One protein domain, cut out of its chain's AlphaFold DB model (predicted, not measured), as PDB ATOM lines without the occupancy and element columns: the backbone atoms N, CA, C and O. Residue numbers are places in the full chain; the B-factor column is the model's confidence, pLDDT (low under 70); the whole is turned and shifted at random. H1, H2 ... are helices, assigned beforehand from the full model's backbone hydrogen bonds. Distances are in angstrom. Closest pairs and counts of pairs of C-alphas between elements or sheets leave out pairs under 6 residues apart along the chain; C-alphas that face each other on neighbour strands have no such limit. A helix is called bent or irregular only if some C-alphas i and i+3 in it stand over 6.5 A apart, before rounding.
ATOM      1  N   ALA A  55     138.224 104.337 183.939       93.69
ATOM      2  CA  ALA A  55     137.570 105.643 183.985       93.69
ATOM      3  C   ALA A  55     137.191 106.043 185.420       93.69
ATOM      4  O   ALA A  55     137.374 107.189 185.812       93.69
ATOM      5  N   ASP A  56     136.720 105.080 186.205       93.50
ATOM      6  CA  ASP A  56     136.355 105.248 187.606       93.50
ATOM      7  C   ASP A  56     137.555 105.641 188.475       93.50
ATOM      8  O   ASP A  56     137.499 106.633 189.197       93.50
ATOM      9  N   ALA A  57     138.692 104.957 188.305       93.00
ATOM     10  CA  ALA A  57     139.929 105.320 188.989       93.00
ATOM     11  C   ALA A  57     140.378 106.755 188.652       93.00
ATOM     12  O   ALA A  57     140.753 107.509 189.546       93.00
ATOM     13  N   VAL A  58     140.279 107.174 187.383       93.75
ATOM     14  CA  VAL A  58     140.571 108.565 186.987       93.75
ATOM     15  C   VAL A  58     139.589 109.549 187.622       93.75
ATOM     16  O   VAL A  58     140.012 110.609 188.082       93.75
ATOM     17  N   ASN A  59     138.298 109.215 187.674       93.38
ATOM     18  CA  ASN A  59     137.289 110.073 188.292       93.38
ATOM     19  C   ASN A  59     137.564 110.278 189.779       93.38
ATOM     20  O   ASN A  59     137.497 111.411 190.250       93.38
ATOM     21  N   HIS A  60     137.934 109.215 190.495       91.12
ATOM     22  CA  HIS A  60     138.346 109.313 191.888       91.12
ATOM     23  C   HIS A  60     139.567 110.220 192.049       91.12
ATOM     24  O   HIS A  60     139.513 111.138 192.864       91.12
ATOM     25  N   LEU A  61     140.618 110.039 191.238       90.38
ATOM     26  CA  LEU A  61     141.808 110.896 191.281       90.38
ATOM     27  C   LEU A  61     141.483 112.369 191.022       90.38
ATOM     28  O   LEU A  61     141.939 113.234 191.757       90.38
ATOM     29  N   ALA A  62     140.666 112.665 190.012       90.56
ATOM     30  CA  ALA A  62     140.298 114.036 189.658       90.56
ATOM     31  C   ALA A  62     139.433 114.738 190.723       90.56
ATOM     32  O   ALA A  62     139.334 115.965 190.714       90.56
ATOM     33  N   ARG A  63     138.790 113.974 191.614       86.31
ATOM     34  CA  ARG A  63     137.834 114.468 192.618       86.31
ATOM     35  C   ARG A  63     138.390 114.520 194.042       86.31
ATOM     36  O   ARG A  63     137.669 114.953 194.937       86.31
ATOM     37  N   GLN A  64     139.631 114.091 194.270       84.12
ATOM     38  CA  GLN A  64     140.288 114.243 195.572       84.12
ATOM     39  C   GLN A  64     140.446 115.732 195.931       84.12
ATOM     40  O   GLN A  64     140.639 116.567 195.049       84.12
ATOM     41  N   GLU A  65     140.353 116.070 197.224       72.38
ATOM     42  CA  GLU A  65     140.483 117.461 197.702       72.38
ATOM     43  C   GLU A  65     141.863 118.059 197.391       72.38
ATOM     44  O   GLU A  65     141.971 119.246 197.084       72.38
ATOM     45  N   ASP A  66     142.897 117.219 197.422       74.44
ATOM     46  CA  ASP A  66     144.247 117.525 196.965       74.44
ATOM     47  C   ASP A  66     144.672 116.409 196.006       74.44
ATOM     48  O   ASP A  66     145.200 115.398 196.465       74.44
ATOM     49  N   PRO A  67     144.338 116.506 194.706       70.69
ATOM     50  CA  PRO A  67     144.597 115.438 193.759       70.69
ATOM     51  C   PRO A  67     146.089 115.455 193.414       70.69
ATOM     52  O   PRO A  67     146.525 116.324 192.641       70.69
ATOM     53  N   PRO A  68     146.902 114.529 193.961       67.12
ATOM     54  CA  PRO A  68     148.309 114.497 193.623       67.12
ATOM     55  C   PRO A  68     148.420 114.286 192.111       67.12
ATOM     56  O   PRO A  68     147.642 113.558 191.496       67.12
ATOM     57  N   ASN A  69     149.363 114.983 191.481       84.81
ATOM     58  CA  ASN A  69     149.737 114.790 190.077       84.81
ATOM     59  C   ASN A  69     148.718 115.222 188.996       84.81
ATOM     60  O   ASN A  69     149.143 115.458 187.864       84.81
ATOM     61  N   ILE A  70     147.430 115.449 189.292       88.69
ATOM     62  CA  ILE A  70     146.472 116.014 188.311       88.69
ATOM     63  C   ILE A  70     146.839 117.457 187.904       88.69
ATOM     64  O   ILE A  70     146.851 117.750 186.706       88.69
ATOM     65  N   PRO A  71     147.217 118.373 188.821       89.56
ATOM     66  CA  PRO A  71     147.736 119.684 188.427       89.56
ATOM     67  C   PRO A  71     149.019 119.582 187.590       89.56
ATOM     68  O   PRO A  71     149.167 120.297 186.598       89.56
ATOM     69  N   ALA A  72     149.910 118.646 187.937       91.69
ATOM     70  CA  ALA A  72     151.145 118.397 187.193       91.69
ATOM     71  C   ALA A  72     150.874 117.850 185.779       91.69
ATOM     72  O   ALA A  72     151.592 118.195 184.841       91.69
ATOM     73  N   LEU A  73     149.811 117.054 185.598       93.81
ATOM     74  CA  LEU A  73     149.343 116.579 184.291       93.81
ATOM     75  C   LEU A  73     148.965 117.746 183.382       93.81
ATOM     76  O   LEU A  73     149.370 117.757 182.220       93.81
ATOM     77  N   ARG A  74     148.255 118.746 183.912       93.56
ATOM     78  CA  ARG A  74     147.879 119.945 183.150       93.56
ATOM     79  C   ARG A  74     149.096 120.774 182.757       93.56
ATOM     80  O   ARG A  74     149.265 121.104 181.587       93.56
ATOM     81  N   GLU A  75     149.975 121.053 183.719       94.50
ATOM     82  CA  GLU A  75     151.190 121.836 183.474       94.50
ATOM     83  C   GLU A  75     152.108 121.160 182.444       94.50
ATOM     84  O   GLU A  75     152.641 121.804 181.537       94.50
ATOM     85  N   LEU A  76     152.302 119.844 182.559       95.69
ATOM     86  CA  LEU A  76     153.104 119.101 181.595       95.69
ATOM     87  C   LEU A  76     152.429 119.056 180.218       95.69
ATOM     88  O   LEU A  76     153.110 119.243 179.209       95.69
ATOM     89  N   GLY A  77     151.112 118.843 180.168       94.50
ATOM     90  CA  GLY A  77     150.333 118.840 178.931       94.50
ATOM     91  C   GLY A  77     150.463 120.157 178.167       94.50
ATOM     92  O   GLY A  77     150.764 120.148 176.972       94.50
ATOM     93  N   GLU A  78     150.330 121.289 178.859       95.31
ATOM     94  CA  GLU A  78     150.517 122.624 178.285       95.31
ATOM     95  C   GLU A  78     151.924 122.785 177.689       95.31
ATOM     96  O   GLU A  78     152.061 123.043 176.489       95.31
ATOM     97  N   ARG A  79     152.978 122.520 178.474       96.38
ATOM     98  CA  ARG A  79     154.375 122.617 178.009       96.38
ATOM     99  C   ARG A  79     154.659 121.718 176.803       96.38
ATOM    100  O   ARG A  79     155.384 122.119 175.886       96.38
ATOM    101  N   MET A  80     154.104 120.505 176.783       94.44
ATOM    102  CA  MET A  80     154.252 119.574 175.661       94.44
ATOM    103  C   MET A  80     153.568 120.100 174.397       94.44
ATOM    104  O   MET A  80     154.204 120.128 173.340       94.44
ATOM    105  N   ARG A  81     152.320 120.570 174.496       93.31
ATOM    106  CA  ARG A  81     151.575 121.129 173.356       93.31
ATOM    107  C   ARG A  81     152.215 122.413 172.824       93.31
ATOM    108  O   ARG A  81     152.319 122.587 171.611       93.31
ATOM    109  N   GLU A  82     152.743 123.273 173.694       94.81
ATOM    110  CA  GLU A  82     153.519 124.452 173.288       94.81
ATOM    111  C   GLU A  82     154.808 124.086 172.537       94.81
ATOM    112  O   GLU A  82     155.166 124.714 171.537       94.81
ATOM    113  N   ALA A  83     155.539 123.076 173.018       94.31
ATOM    114  CA  ALA A  83     156.743 122.592 172.351       94.31
ATOM    115  C   ALA A  83     156.416 121.950 170.991       94.31
ATOM    116  O   ALA A  83     157.135 122.193 170.021       94.31
ATOM    117  N   GLN A  84     155.304 121.209 170.886       91.12
ATOM    118  CA  GLN A  84     154.787 120.686 169.615       91.12
ATOM    119  C   GLN A  84     154.427 121.819 168.646       91.12
ATOM    120  O   GLN A  84     154.871 121.798 167.499       91.12
ATOM    121  N   GLY A  85     153.699 122.840 169.111       92.56
ATOM    122  CA  GLY A  85     153.314 123.999 168.299       92.56
ATOM    123  C   GLY A  85     154.510 124.798 167.767       92.56
ATOM    124  O   GLY A  85     154.456 125.328 166.659       92.56
ATOM    125  N   ARG A  86     155.619 124.835 168.519       95.69
ATOM    126  CA  ARG A  86     156.898 125.439 168.097       95.69
ATOM    127  C   ARG A  86     157.815 124.491 167.316       95.69
ATOM    128  O   ARG A  86     158.889 124.916 166.901       95.69
ATOM    129  N   MET A  87     157.417 123.231 167.124       93.94
ATOM    130  CA  MET A  87     158.239 122.168 166.526       93.94
ATOM    131  C   MET A  87     159.595 121.966 167.236       93.94
ATOM    132  O   MET A  87     160.601 121.623 166.614       93.94
ATOM    133  N   ASP A  88     159.637 122.165 168.556       95.50
ATOM    134  CA  ASP A  88     160.856 122.056 169.359       95.50
ATOM    135  C   ASP A  88     161.113 120.605 169.800       95.50
ATOM    136  O   ASP A  88     160.801 120.184 170.918       95.50
ATOM    137  N   ALA A  89     161.720 119.823 168.905       94.00
ATOM    138  CA  ALA A  89     162.052 118.421 169.157       94.00
ATOM    139  C   ALA A  89     163.003 118.216 170.355       94.00
ATOM    140  O   ALA A  89     162.950 117.176 171.016       94.00
ATOM    141  N   ALA A  90     163.871 119.188 170.659       93.50
ATOM    142  CA  ALA A  90     164.812 119.085 171.772       93.50
ATOM    143  C   ALA A  90     164.090 119.207 173.118       93.50
ATOM    144  O   ALA A  90     164.359 118.425 174.034       93.50
ATOM    145  N   THR A  91     163.148 120.147 173.224       93.94
ATOM    146  CA  THR A  91     162.287 120.289 174.403       93.94
ATOM    147  C   THR A  91     161.348 119.094 174.541       93.94
ATOM    148  O   THR A  91     161.267 118.523 175.626       93.94
ATOM    149  N   LEU A  92     160.740 118.614 173.451       92.44
ATOM    150  CA  LEU A  92     159.889 117.414 173.486       92.44
ATOM    151  C   LEU A  92     160.630 116.173 173.991       92.44
ATOM    152  O   LEU A  92     160.079 115.397 174.770       92.44
ATOM    153  N   LYS A  93     161.900 116.002 173.607       93.69
ATOM    154  CA  LYS A  93     162.724 114.898 174.111       93.69
ATOM    155  C   LYS A  93     162.956 114.983 175.624       93.69
ATOM    156  O   LYS A  93     162.972 113.946 176.279       93.69
ATOM    157  N   LYS A  94     163.131 116.190 176.176       92.94
ATOM    158  CA  LYS A  94     163.289 116.402 177.627       92.94
ATOM    159  C   LYS A  94     161.982 116.127 178.373       92.94
ATOM    160  O   LYS A  94     161.978 115.328 179.304       92.94
ATOM    161  N   LEU A  95     160.877 116.702 177.893       94.88
ATOM    162  CA  LEU A  95     159.540 116.507 178.465       94.88
ATOM    163  C   LEU A  95     159.078 115.042 178.396       94.88
ATOM    164  O   LEU A  95     158.283 114.607 179.220       94.88
ATOM    165  N   GLY A  96     159.605 114.252 177.455       93.38
ATOM    166  CA  GLY A  96     159.320 112.821 177.358       93.38
ATOM    167  C   GLY A  96     159.702 112.018 178.607       93.38
ATOM    168  O   GLY A  96     158.994 111.068 178.935       93.38
ATOM    169  N   ALA A  97     160.772 112.402 179.314       92.56
ATOM    170  CA  ALA A  97     161.163 111.757 180.570       92.56
ATOM    171  C   ALA A  97     160.224 112.149 181.722       92.56
ATOM    172  O   ALA A  97     159.755 111.274 182.445       92.56
ATOM    173  N   GLU A  98     159.887 113.440 181.831       95.25
ATOM    174  CA  GLU A  98     158.901 113.948 182.802       95.25
ATOM    175  C   GLU A  98     157.532 113.281 182.608       95.25
ATOM    176  O   GLU A  98     156.891 112.889 183.577       95.25
ATOM    177  N   ARG A  99     157.120 113.059 181.352       95.38
ATOM    178  CA  ARG A  99     155.896 112.319 181.017       95.38
ATOM    179  C   ARG A  99     155.902 110.905 181.578       95.38
ATOM    180  O   ARG A  99     154.904 110.482 182.147       95.38
ATOM    181  N   SER A 100     156.970 110.148 181.340       94.50
ATOM    182  CA  SER A 100     157.030 108.751 181.777       94.50
ATOM    183  C   SER A 100     156.977 108.631 183.299       94.50
ATOM    184  O   SER A 100     156.283 107.751 183.799       94.50
ATOM    185  N   GLU A 101     157.652 109.532 184.012       95.56
ATOM    186  CA  GLU A 101     157.613 109.599 185.475       95.56
ATOM    187  C   GLU A 101     156.208 109.944 185.985       95.56
ATOM    188  O   GLU A 101     155.651 109.222 186.808       95.56
ATOM    189  N   LEU A 102     155.589 110.993 185.436       95.75
ATOM    190  CA  LEU A 102     154.258 111.424 185.855       95.75
ATOM    191  C   LEU A 102     153.190 110.347 185.613       95.75
ATOM    192  O   LEU A 102     152.338 110.117 186.465       95.75
ATOM    193  N   ILE A 103     153.239 109.664 184.465       95.25
ATOM    194  CA  ILE A 103     152.318 108.557 184.179       95.25
ATOM    195  C   ILE A 103     152.514 107.424 185.192       95.25
ATOM    196  O   ILE A 103     151.528 106.866 185.661       95.25
ATOM    197  N   ALA A 104     153.754 107.089 185.558       94.62
ATOM    198  CA  ALA A 104     154.011 106.056 186.559       94.62
ATOM    199  C   ALA A 104     153.431 106.426 187.935       94.62
ATOM    200  O   ALA A 104     152.838 105.569 188.588       94.62
ATOM    201  N   GLN A 105     153.543 107.694 188.338       94.56
ATOM    202  CA  GLN A 105     152.955 108.204 189.580       94.56
ATOM    203  C   GLN A 105     151.424 108.136 189.546       94.56
ATOM    204  O   GLN A 105     150.823 107.536 190.430       94.56
ATOM    205  N   LEU A 106     150.794 108.621 188.472       94.06
ATOM    206  CA  LEU A 106     149.338 108.552 188.301       94.06
ATOM    207  C   LEU A 106     148.804 107.110 188.285       94.06
ATOM    208  O   LEU A 106     147.711 106.844 188.779       94.06
ATOM    209  N   LEU A 107     149.560 106.160 187.725       93.75
ATOM    210  CA  LEU A 107     149.209 104.736 187.770       93.75
ATOM    211  C   LEU A 107     149.283 104.164 189.189       93.75
ATOM    212  O   LEU A 107     148.446 103.335 189.542       93.75
ATOM    213  N   ALA A 108     150.271 104.584 189.981       92.31
ATOM    214  CA  ALA A 108     150.383 104.191 191.381       92.31
ATOM    215  C   ALA A 108     149.237 104.786 192.213       92.31
ATOM    216  O   ALA A 108     148.618 104.066 192.994       92.31
ATOM    217  N   ASP A 109     148.888 106.053 191.978       91.06
ATOM    218  CA  ASP A 109     147.774 106.726 192.654       91.06
ATOM    219  C   ASP A 109     146.418 106.080 192.305       91.06
ATOM    220  O   ASP A 109     145.512 106.029 193.134       91.06
ATOM    221  N   ALA A 110     146.271 105.545 191.087       90.88
ATOM    222  CA  ALA A 110     145.057 104.862 190.632       90.88
ATOM    223  C   ALA A 110     144.903 103.424 191.172       90.88
ATOM    224  O   ALA A 110     143.797 102.877 191.169       90.88
ATOM    225  N   GLU A 111     145.986 102.776 191.610       90.06
ATOM    226  CA  GLU A 111     145.986 101.362 192.010       90.06
ATOM    227  C   GLU A 111     145.040 101.038 193.189       90.06
ATOM    228  O   GLU A 111     144.300 100.051 193.081       90.06
ATOM    229  N   PRO A 112     144.952 101.863 194.256       89.25
ATOM    230  CA  PRO A 112     143.979 101.687 195.339       89.25
ATOM    231  C   PRO A 112     142.512 101.706 194.886       89.25
ATOM    232  O   PRO A 112     141.656 101.143 195.564       89.25
ATOM    233  N   HIS A 113     142.213 102.300 193.727       86.81
ATOM    234  CA  HIS A 113     140.865 102.406 193.162       86.81
ATOM    235  C   HIS A 113     140.504 101.217 192.248       86.81
ATOM    236  O   HIS A 113     139.686 101.328 191.339       86.81
ATOM    237  N   GLY A 114     141.132 100.054 192.457       79.94
ATOM    238  CA  GLY A 114     140.821  98.823 191.724       79.94
ATOM    239  C   GLY A 114     141.490  98.709 190.348       79.94
ATOM    240  O   GLY A 114     141.267  97.727 189.635       79.94
ATOM    241  N   ALA A 115     142.368  99.650 189.983       83.94
ATOM    242  CA  ALA A 115     143.082  99.658 188.707       83.94
ATOM    243  C   ALA A 115     144.405  98.857 188.709       83.94
ATOM    244  O   ALA A 115     145.332  99.152 187.957       83.94
ATOM    245  N   GLY A 116     144.504  97.806 189.531       84.31
ATOM    246  CA  GLY A 116     145.720  96.990 189.663       84.31
ATOM    247  C   GLY A 116     146.002  96.032 188.493       84.31
ATOM    248  O   GLY A 116     147.129  95.557 188.342       84.31
ATOM    249  N   THR A 117     145.005  95.737 187.649       90.94
ATOM    250  CA  THR A 117     145.155  94.785 186.528       90.94
ATOM    251  C   THR A 117     145.994  95.362 185.381       90.94
ATOM    252  O   THR A 117     145.979  96.566 185.143       90.94
ATOM    253  N   ALA A 118     146.677  94.504 184.612       91.69
ATOM    254  CA  ALA A 118     147.469  94.940 183.452       91.69
ATOM    255  C   ALA A 118     146.626  95.720 182.425       91.69
ATOM    256  O   ALA A 118     147.019  96.794 181.989       91.69
ATOM    257  N   SER A 119     145.418  95.228 182.124       91.75
ATOM    258  CA  SER A 119     144.485  95.892 181.204       91.75
ATOM    259  C   SER A 119     144.067  97.284 181.699       91.75
ATOM    260  O   SER A 119     144.050  98.238 180.922       91.75
ATOM    261  N   ALA A 120     143.787  97.437 182.999       91.62
ATOM    262  CA  ALA A 120     143.454  98.740 183.574       91.62
ATOM    263  C   ALA A 120     144.648  99.706 183.515       91.62
ATOM    264  O   ALA A 120     144.476 100.860 183.129       91.62
ATOM    265  N   LYS A 121     145.864  99.230 183.815       93.62
ATOM    266  CA  LYS A 121     147.097 100.029 183.717       93.62
ATOM    267  C   LYS A 121     147.368 100.493 182.282       93.62
ATOM    268  O   LYS A 121     147.727 101.654 182.077       93.62
ATOM    269  N   ASP A 122     147.123  99.646 181.285       93.62
ATOM    270  CA  ASP A 122     147.246 100.016 179.869       93.62
ATOM    271  C   ASP A 122     146.219 101.087 179.468       93.62
ATOM    272  O   ASP A 122     146.569 102.086 178.836       93.62
ATOM    273  N   GLN A 123     144.956 100.925 179.875       94.38
ATOM    274  CA  GLN A 123     143.886 101.896 179.615       94.38
ATOM    275  C   GLN A 123     144.149 103.252 180.283       94.38
ATOM    276  O   GLN A 123     143.946 104.300 179.666       94.38
ATOM    277  N   LEU A 124     144.636 103.246 181.524       94.81
ATOM    278  CA  LEU A 124     145.045 104.452 182.241       94.81
ATOM    279  C   LEU A 124     146.223 105.141 181.548       94.81
ATOM    280  O   LEU A 124     146.181 106.344 181.307       94.81
ATOM    281  N   THR A 125     147.239 104.374 181.144       94.81
ATOM    282  CA  THR A 125     148.396 104.893 180.400       94.81
ATOM    283  C   THR A 125     147.960 105.585 179.110       94.81
ATOM    284  O   THR A 125     148.408 106.697 178.822       94.81
ATOM    285  N   GLN A 126     147.062 104.959 178.343       94.06
ATOM    286  CA  GLN A 126     146.495 105.558 177.131       94.06
ATOM    287  C   GLN A 126     145.711 106.834 177.449       94.06
ATOM    288  O   GLN A 126     145.886 107.839 176.760       94.06
ATOM    289  N   THR A 127     144.929 106.823 178.530       95.56
ATOM    290  CA  THR A 127     144.107 107.965 178.944       95.56
ATOM    291  C   THR A 127     144.960 109.173 179.332       95.56
ATOM    292  O   THR A 127     144.745 110.273 178.821       95.56
ATOM    293  N   PHE A 128     145.985 108.986 180.167       95.25
ATOM    294  CA  PHE A 128     146.892 110.069 180.555       95.25
ATOM    295  C   PHE A 128     147.766 110.544 179.391       95.25
ATOM    296  O   PHE A 128     148.020 111.739 179.248       95.25
ATOM    297  N   THR A 129     148.174 109.633 178.504       94.62
ATOM    298  CA  THR A 129     148.885 110.009 177.272       94.62
ATOM    299  C   THR A 129     148.010 110.885 176.373       94.62
ATOM    300  O   THR A 129     148.497 111.881 175.836       94.62
ATOM    301  N   ALA A 130     146.721 110.557 176.242       94.12
ATOM    302  CA  ALA A 130     145.755 111.361 175.501       94.12
ATOM    303  C   ALA A 130     145.589 112.759 176.117       94.12
ATOM    304  O   ALA A 130     145.626 113.753 175.393       94.12
ATOM    305  N   ALA A 131     145.478 112.842 177.447       94.44
ATOM    306  CA  ALA A 131     145.364 114.104 178.178       94.44
ATOM    307  C   ALA A 131     146.572 115.029 177.964       94.44
ATOM    308  O   ALA A 131     146.415 116.224 177.733       94.44
ATOM    309  N   LEU A 132     147.787 114.478 177.953       93.88
ATOM    310  CA  LEU A 132     148.988 115.265 177.664       93.88
ATOM    311  C   LEU A 132     149.013 115.782 176.219       93.88
ATOM    312  O   LEU A 132     149.470 116.897 175.966       93.88
ATOM    313  N   ALA A 133     148.503 114.997 175.270       90.81
ATOM    314  CA  ALA A 133     148.518 115.338 173.851       90.81
ATOM    315  C   ALA A 133     147.422 116.336 173.433       90.81
ATOM    316  O   ALA A 133     147.619 117.082 172.476       90.81
ATOM    317  N   SER A 134     146.278 116.380 174.127       91.31
ATOM    318  CA  SER A 134     145.121 117.193 173.731       91.31
ATOM    319  C   SER A 134     144.478 117.911 174.914       91.31
ATOM    320  O   SER A 134     144.101 117.280 175.897       91.31
ATOM    321  N   GLN A 135     144.238 119.221 174.767       91.06
ATOM    322  CA  GLN A 135     143.507 120.011 175.767       91.06
ATOM    323  C   GLN A 135     142.108 119.437 176.035       91.06
ATOM    324  O   GLN A 135     141.682 119.369 177.178       91.06
ATOM    325  N   LYS A 136     141.403 118.961 174.998       90.12
ATOM    326  CA  LYS A 136     140.048 118.408 175.158       90.12
ATOM    327  C   LYS A 136     140.062 117.122 176.000       90.12
ATOM    328  O   LYS A 136     139.143 116.886 176.779       90.12
ATOM    329  N   ALA A 137     141.104 116.302 175.852       91.50
ATOM    330  CA  ALA A 137     141.302 115.097 176.653       91.50
ATOM    331  C   ALA A 137     141.722 115.425 178.095       91.50
ATOM    332  O   ALA A 137     141.231 114.794 179.029       91.50
ATOM    333  N   GLU A 138     142.580 116.432 178.279       93.31
ATOM    334  CA  GLU A 138     142.931 116.966 179.600       93.31
ATOM    335  C   GLU A 138     141.685 117.437 180.354       93.31
ATOM    336  O   GLU A 138     141.462 117.018 181.488       93.31
ATOM    337  N   ASP A 139     140.844 118.247 179.707       91.19
ATOM    338  CA  ASP A 139     139.615 118.770 180.300       91.19
ATOM    339  C   ASP A 139     138.655 117.634 180.692       91.19
ATOM    340  O   ASP A 139     138.003 117.702 181.734       91.19
ATOM    341  N   ALA A 140     138.588 116.560 179.896       91.69
ATOM    342  CA  ALA A 140     137.773 115.389 180.209       91.69
ATOM    343  C   ALA A 140     138.286 114.619 181.429       91.69
ATOM    344  O   ALA A 140     137.489 114.297 182.310       91.69
ATOM    345  N   VAL A 141     139.596 114.380 181.521       92.25
ATOM    346  CA  VAL A 141     140.222 113.761 182.699       92.25
ATOM    347  C   VAL A 141     139.981 114.615 183.944       92.25
ATOM    348  O   VAL A 141     139.499 114.110 184.954       92.25
ATOM    349  N   CYS A 142     140.219 115.924 183.851       90.50
ATOM    350  CA  CYS A 142     140.048 116.851 184.972       90.50
ATOM    351  C   CYS A 142     138.580 117.054 185.378       90.50
ATOM    352  O   CYS A 142     138.311 117.555 186.466       90.50
ATOM    353  N   SER A 143     137.622 116.694 184.519       88.12
ATOM    354  CA  SER A 143     136.196 116.802 184.839       88.12
ATOM    355  C   SER A 143     135.713 115.762 185.851       88.12
ATOM    356  O   SER A 143     134.649 115.955 186.439       88.12
ATOM    357  N   GLY A 144     136.443 114.653 186.016       90.56
ATOM    358  CA  GLY A 144     136.041 113.541 186.879       90.56
ATOM    359  C   GLY A 144     134.736 112.852 186.456       90.56
ATOM    360  O   GLY A 144     134.030 112.312 187.307       90.56
ATOM    361  N   ASN A 145     134.386 112.911 185.165       90.69
ATOM    362  CA  ASN A 145     133.136 112.382 184.604       90.69
ATOM    363  C   ASN A 145     133.354 111.388 183.459       90.69
ATOM    364  O   ASN A 145     132.514 111.274 182.563       90.69
ATOM    365  N   LEU A 146     134.483 110.684 183.444       92.31
ATOM    366  CA  LEU A 146     134.758 109.672 182.436       92.31
ATOM    367  C   LEU A 146     133.857 108.449 182.634       92.31
ATOM    368  O   LEU A 146     133.725 107.907 183.727       92.31
ATOM    369  N   VAL A 147     133.262 107.986 181.543       91.81
ATOM    370  CA  VAL A 147     132.542 106.713 181.437       91.81
ATOM    371  C   VAL A 147     133.440 105.646 180.816       91.81
ATOM    372  O   VAL A 147     133.388 104.486 181.219       91.81
ATOM    373  N   ASN A 148     134.274 106.033 179.849       91.00
ATOM    374  CA  ASN A 148     135.194 105.151 179.136       91.00
ATOM    375  C   ASN A 148     136.623 105.713 179.200       91.00
ATOM    376  O   ASN A 148     136.786 106.930 179.310       91.00
ATOM    377  N   PRO A 149     137.659 104.856 179.115       90.38
ATOM    378  CA  PRO A 149     139.029 105.333 178.995       90.38
ATOM    379  C   PRO A 149     139.217 106.066 177.663       90.38
ATOM    380  O   PRO A 149     138.538 105.769 176.676       90.38
ATOM    381  N   LEU A 150     140.166 106.996 177.632       91.56
ATOM    382  CA  LEU A 150     140.551 107.684 176.406       91.56
ATOM    383  C   LEU A 150     141.644 106.896 175.693       91.56
ATOM    384  O   LEU A 150     142.532 106.316 176.319       91.56
ATOM    385  N   SER A 151     141.596 106.916 174.366       82.88
ATOM    386  CA  SER A 151     142.640 106.351 173.524       82.88
ATOM    387  C   SER A 151     143.210 107.434 172.622       82.88
ATOM    388  O   SER A 151     142.481 108.283 172.111       82.88
ATOM    389  N   TYR A 152     144.526 107.403 172.430       79.75
ATOM    390  CA  TYR A 152     145.225 108.297 171.522       79.75
ATOM    391  C   TYR A 152     146.118 107.482 170.597       79.75
ATOM    392  O   TYR A 152     147.055 106.821 171.040       79.75
ATOM    393  N   SER A 153     145.834 107.544 169.296       72.56
ATOM    394  CA  SER A 153     146.564 106.811 168.255       72.56
ATOM    395  C   SER A 153     147.905 107.457 167.875       72.56
ATOM    396  O   SER A 153     148.607 106.946 167.005       72.56
ATOM    397  N   GLY A 154     148.285 108.568 168.517       67.38
ATOM    398  CA  GLY A 154     149.537 109.284 168.250       67.38
ATOM    399  C   GLY A 154     149.431 110.387 167.195       67.38
ATOM    400  O   GLY A 154     150.397 111.120 167.000       67.38
ATOM    401  N   PHE A 155     148.277 110.526 166.536       62.12
ATOM    402  CA  PHE A 155     148.025 111.540 165.513       62.12
ATOM    403  C   PHE A 155     146.572 112.022 165.575       62.12
ATOM    404  O   PHE A 155     145.661 111.216 165.733       62.12
ATOM    405  N   GLY A 156     146.362 113.329 165.390       65.19
ATOM    406  CA  GLY A 156     145.027 113.933 165.319       65.19
ATOM    407  C   GLY A 156     144.427 114.311 166.675       65.19
ATOM    408  O   GLY A 156     145.124 114.352 167.688       65.19
ATOM    409  N   ASP A 157     143.136 114.637 166.662       66.88
ATOM    410  CA  ASP A 157     142.368 114.962 167.864       66.88
ATOM    411  C   ASP A 157     141.947 113.691 168.615       66.88
ATOM    412  O   ASP A 157     141.737 112.633 168.022       66.88
ATOM    413  N   VAL A 158     141.810 113.801 169.937       78.12
ATOM    414  CA  VAL A 158     141.245 112.736 170.777       78.12
ATOM    415  C   VAL A 158     139.721 112.838 170.719       78.12
ATOM    416  O   VAL A 158     139.158 113.907 170.971       78.12
ATOM    417  N   GLU A 159     139.043 111.731 170.421       76.12
ATOM    418  CA  GLU A 159     137.587 111.642 170.540       76.12
ATOM    419  C   GLU A 159     137.196 111.485 172.013       76.12
ATOM    420  O   GLU A 159     137.621 110.557 172.697       76.12
ATOM    421  N   VAL A 160     136.405 112.431 172.519       79.12
ATOM    422  CA  VAL A 160     136.113 112.562 173.961       79.12
ATOM    423  C   VAL A 160     134.618 112.545 174.255       79.12
ATOM    424  O   VAL A 160     134.220 112.335 175.396       79.12
ATOM    425  N   ASP A 161     133.781 112.740 173.235       71.06
ATOM    426  CA  ASP A 161     132.344 112.974 173.407       71.06
ATOM    427  C   ASP A 161     131.600 111.712 173.879       71.06
ATOM    428  O   ASP A 161     130.651 111.816 174.648       71.06
ATOM    429  N   GLU A 162     132.072 110.518 173.508       74.69
ATOM    430  CA  GLU A 162     131.537 109.237 174.009       74.69
ATOM    431  C   GLU A 162     132.216 108.750 175.300       74.69
ATOM    432  O   GLU A 162     131.799 107.754 175.908       74.69
ATOM    433  N   ALA A 163     133.290 109.423 175.711       77.00
ATOM    434  CA  ALA A 163     134.073 109.045 176.876       77.00
ATOM    435  C   ALA A 163     133.629 109.761 178.151       77.00
ATOM    436  O   ALA A 163     133.950 109.277 179.231       77.00
ATOM    437  N   VAL A 164     132.875 110.858 178.047       79.25
ATOM    438  CA  VAL A 164     132.343 111.614 179.189       79.25
ATOM    439  C   VAL A 164     130.860 111.326 179.424       79.25
ATOM    440  O   VAL A 164     130.104 111.039 178.498       79.25
ATOM    441  N   ALA A 165     130.431 111.408 180.681       69.44
ATOM    442  CA  ALA A 165     129.065 111.117 181.112       69.44
ATOM    443  C   ALA A 165     128.028 112.100 180.548       69.44
ATOM    444  O   ALA A 165     126.898 111.720 180.244       69.44
ATOM    445  N   VAL A 166     128.437 113.359 180.410       75.00
ATOM    446  CA  VAL A 166     127.687 114.469 179.819       75.00
ATOM    447  C   VAL A 166     128.699 115.334 179.065       75.00
ATOM    448  O   VAL A 166     129.832 115.468 179.547       75.00
ATOM    449  N   PRO A 167     128.346 115.934 177.909       75.06
ATOM    450  CA  PRO A 167     129.244 116.842 177.206       75.06
ATOM    451  C   PRO A 167     129.820 117.901 178.151       75.06
ATOM    452  O   PRO A 167     129.081 118.593 178.855       75.06
TER     453      PRO A 167
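Overview. This is residues 55 to 167 of the 317 residues of an uncharacterized protein of Yimella lutea (UniProt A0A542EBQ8). A long helix, H3, runs along the longest axis; H2 folds back beside it as a hairpin, and H4 slants from H3 across to H2 and the short H5, while H1 sits at the end where H3 stops. An unnamed tail, residues 143 to 167, loops past H4 and H5 on the side away from H3. The printed part has 113 residues with five named helices, H1 to H5 in chain order, and no named strand: all helix. It is compact, with a radius of gyration of the C-alphas of 13.3 A and spans of 37 by 28 by 27 A.

Along the chain. Find C-alpha 55 at (137.570, 105.643, 183.985); there H1 begins, residues 55 to 63, 12.3 A long. H2 is residues 70 to 85, 22.6 A. From C-alpha 89 at (162.052, 118.421, 169.157), H3 runs to residue 113, 35.8 A, with a kink of 29 degrees near residue 97; it is only just irregular, C-alphas 109 and 112 being 6.9 A apart. H4 is residues 118 to 133, 22.6 A. H5, residues 135 to 142, 10.3 A, ends at C-alpha 142 (140.048, 116.851, 184.972).

Arrangement. Look at Ala 57 and His 113, the closest C-alphas of H1 and H3, 5.2 A apart; H3 touches H1 with residues 109 to 113 alone. H2 and H3, a helical hairpin, touch at a shallow tilt of 25 degrees, closest at C-alphas 83 and 92, 6.2 A. H4 touches H2 with residues 128 to 133 alone, C-alphas 77 and 132 closest at 4.0 A. H5 touches H2 at 7 degrees, a shallow tilt, opposite ways, closest at C-alphas 74 and 138, 6.8 A. H3 and H5 are apart. In H1, H2, H4 and H5 every O i to N i+4 pair is within hydrogen-bond range; in H3, 17 of 21 are.

Size, cuts and confidence. The C-alphas of Arg 86 and Gly 114 are farthest apart, 39.1 A. The printed part has no cut and no long link between helices. Look for pLDDT under 70 at residues 68, 154 to 157 and 165.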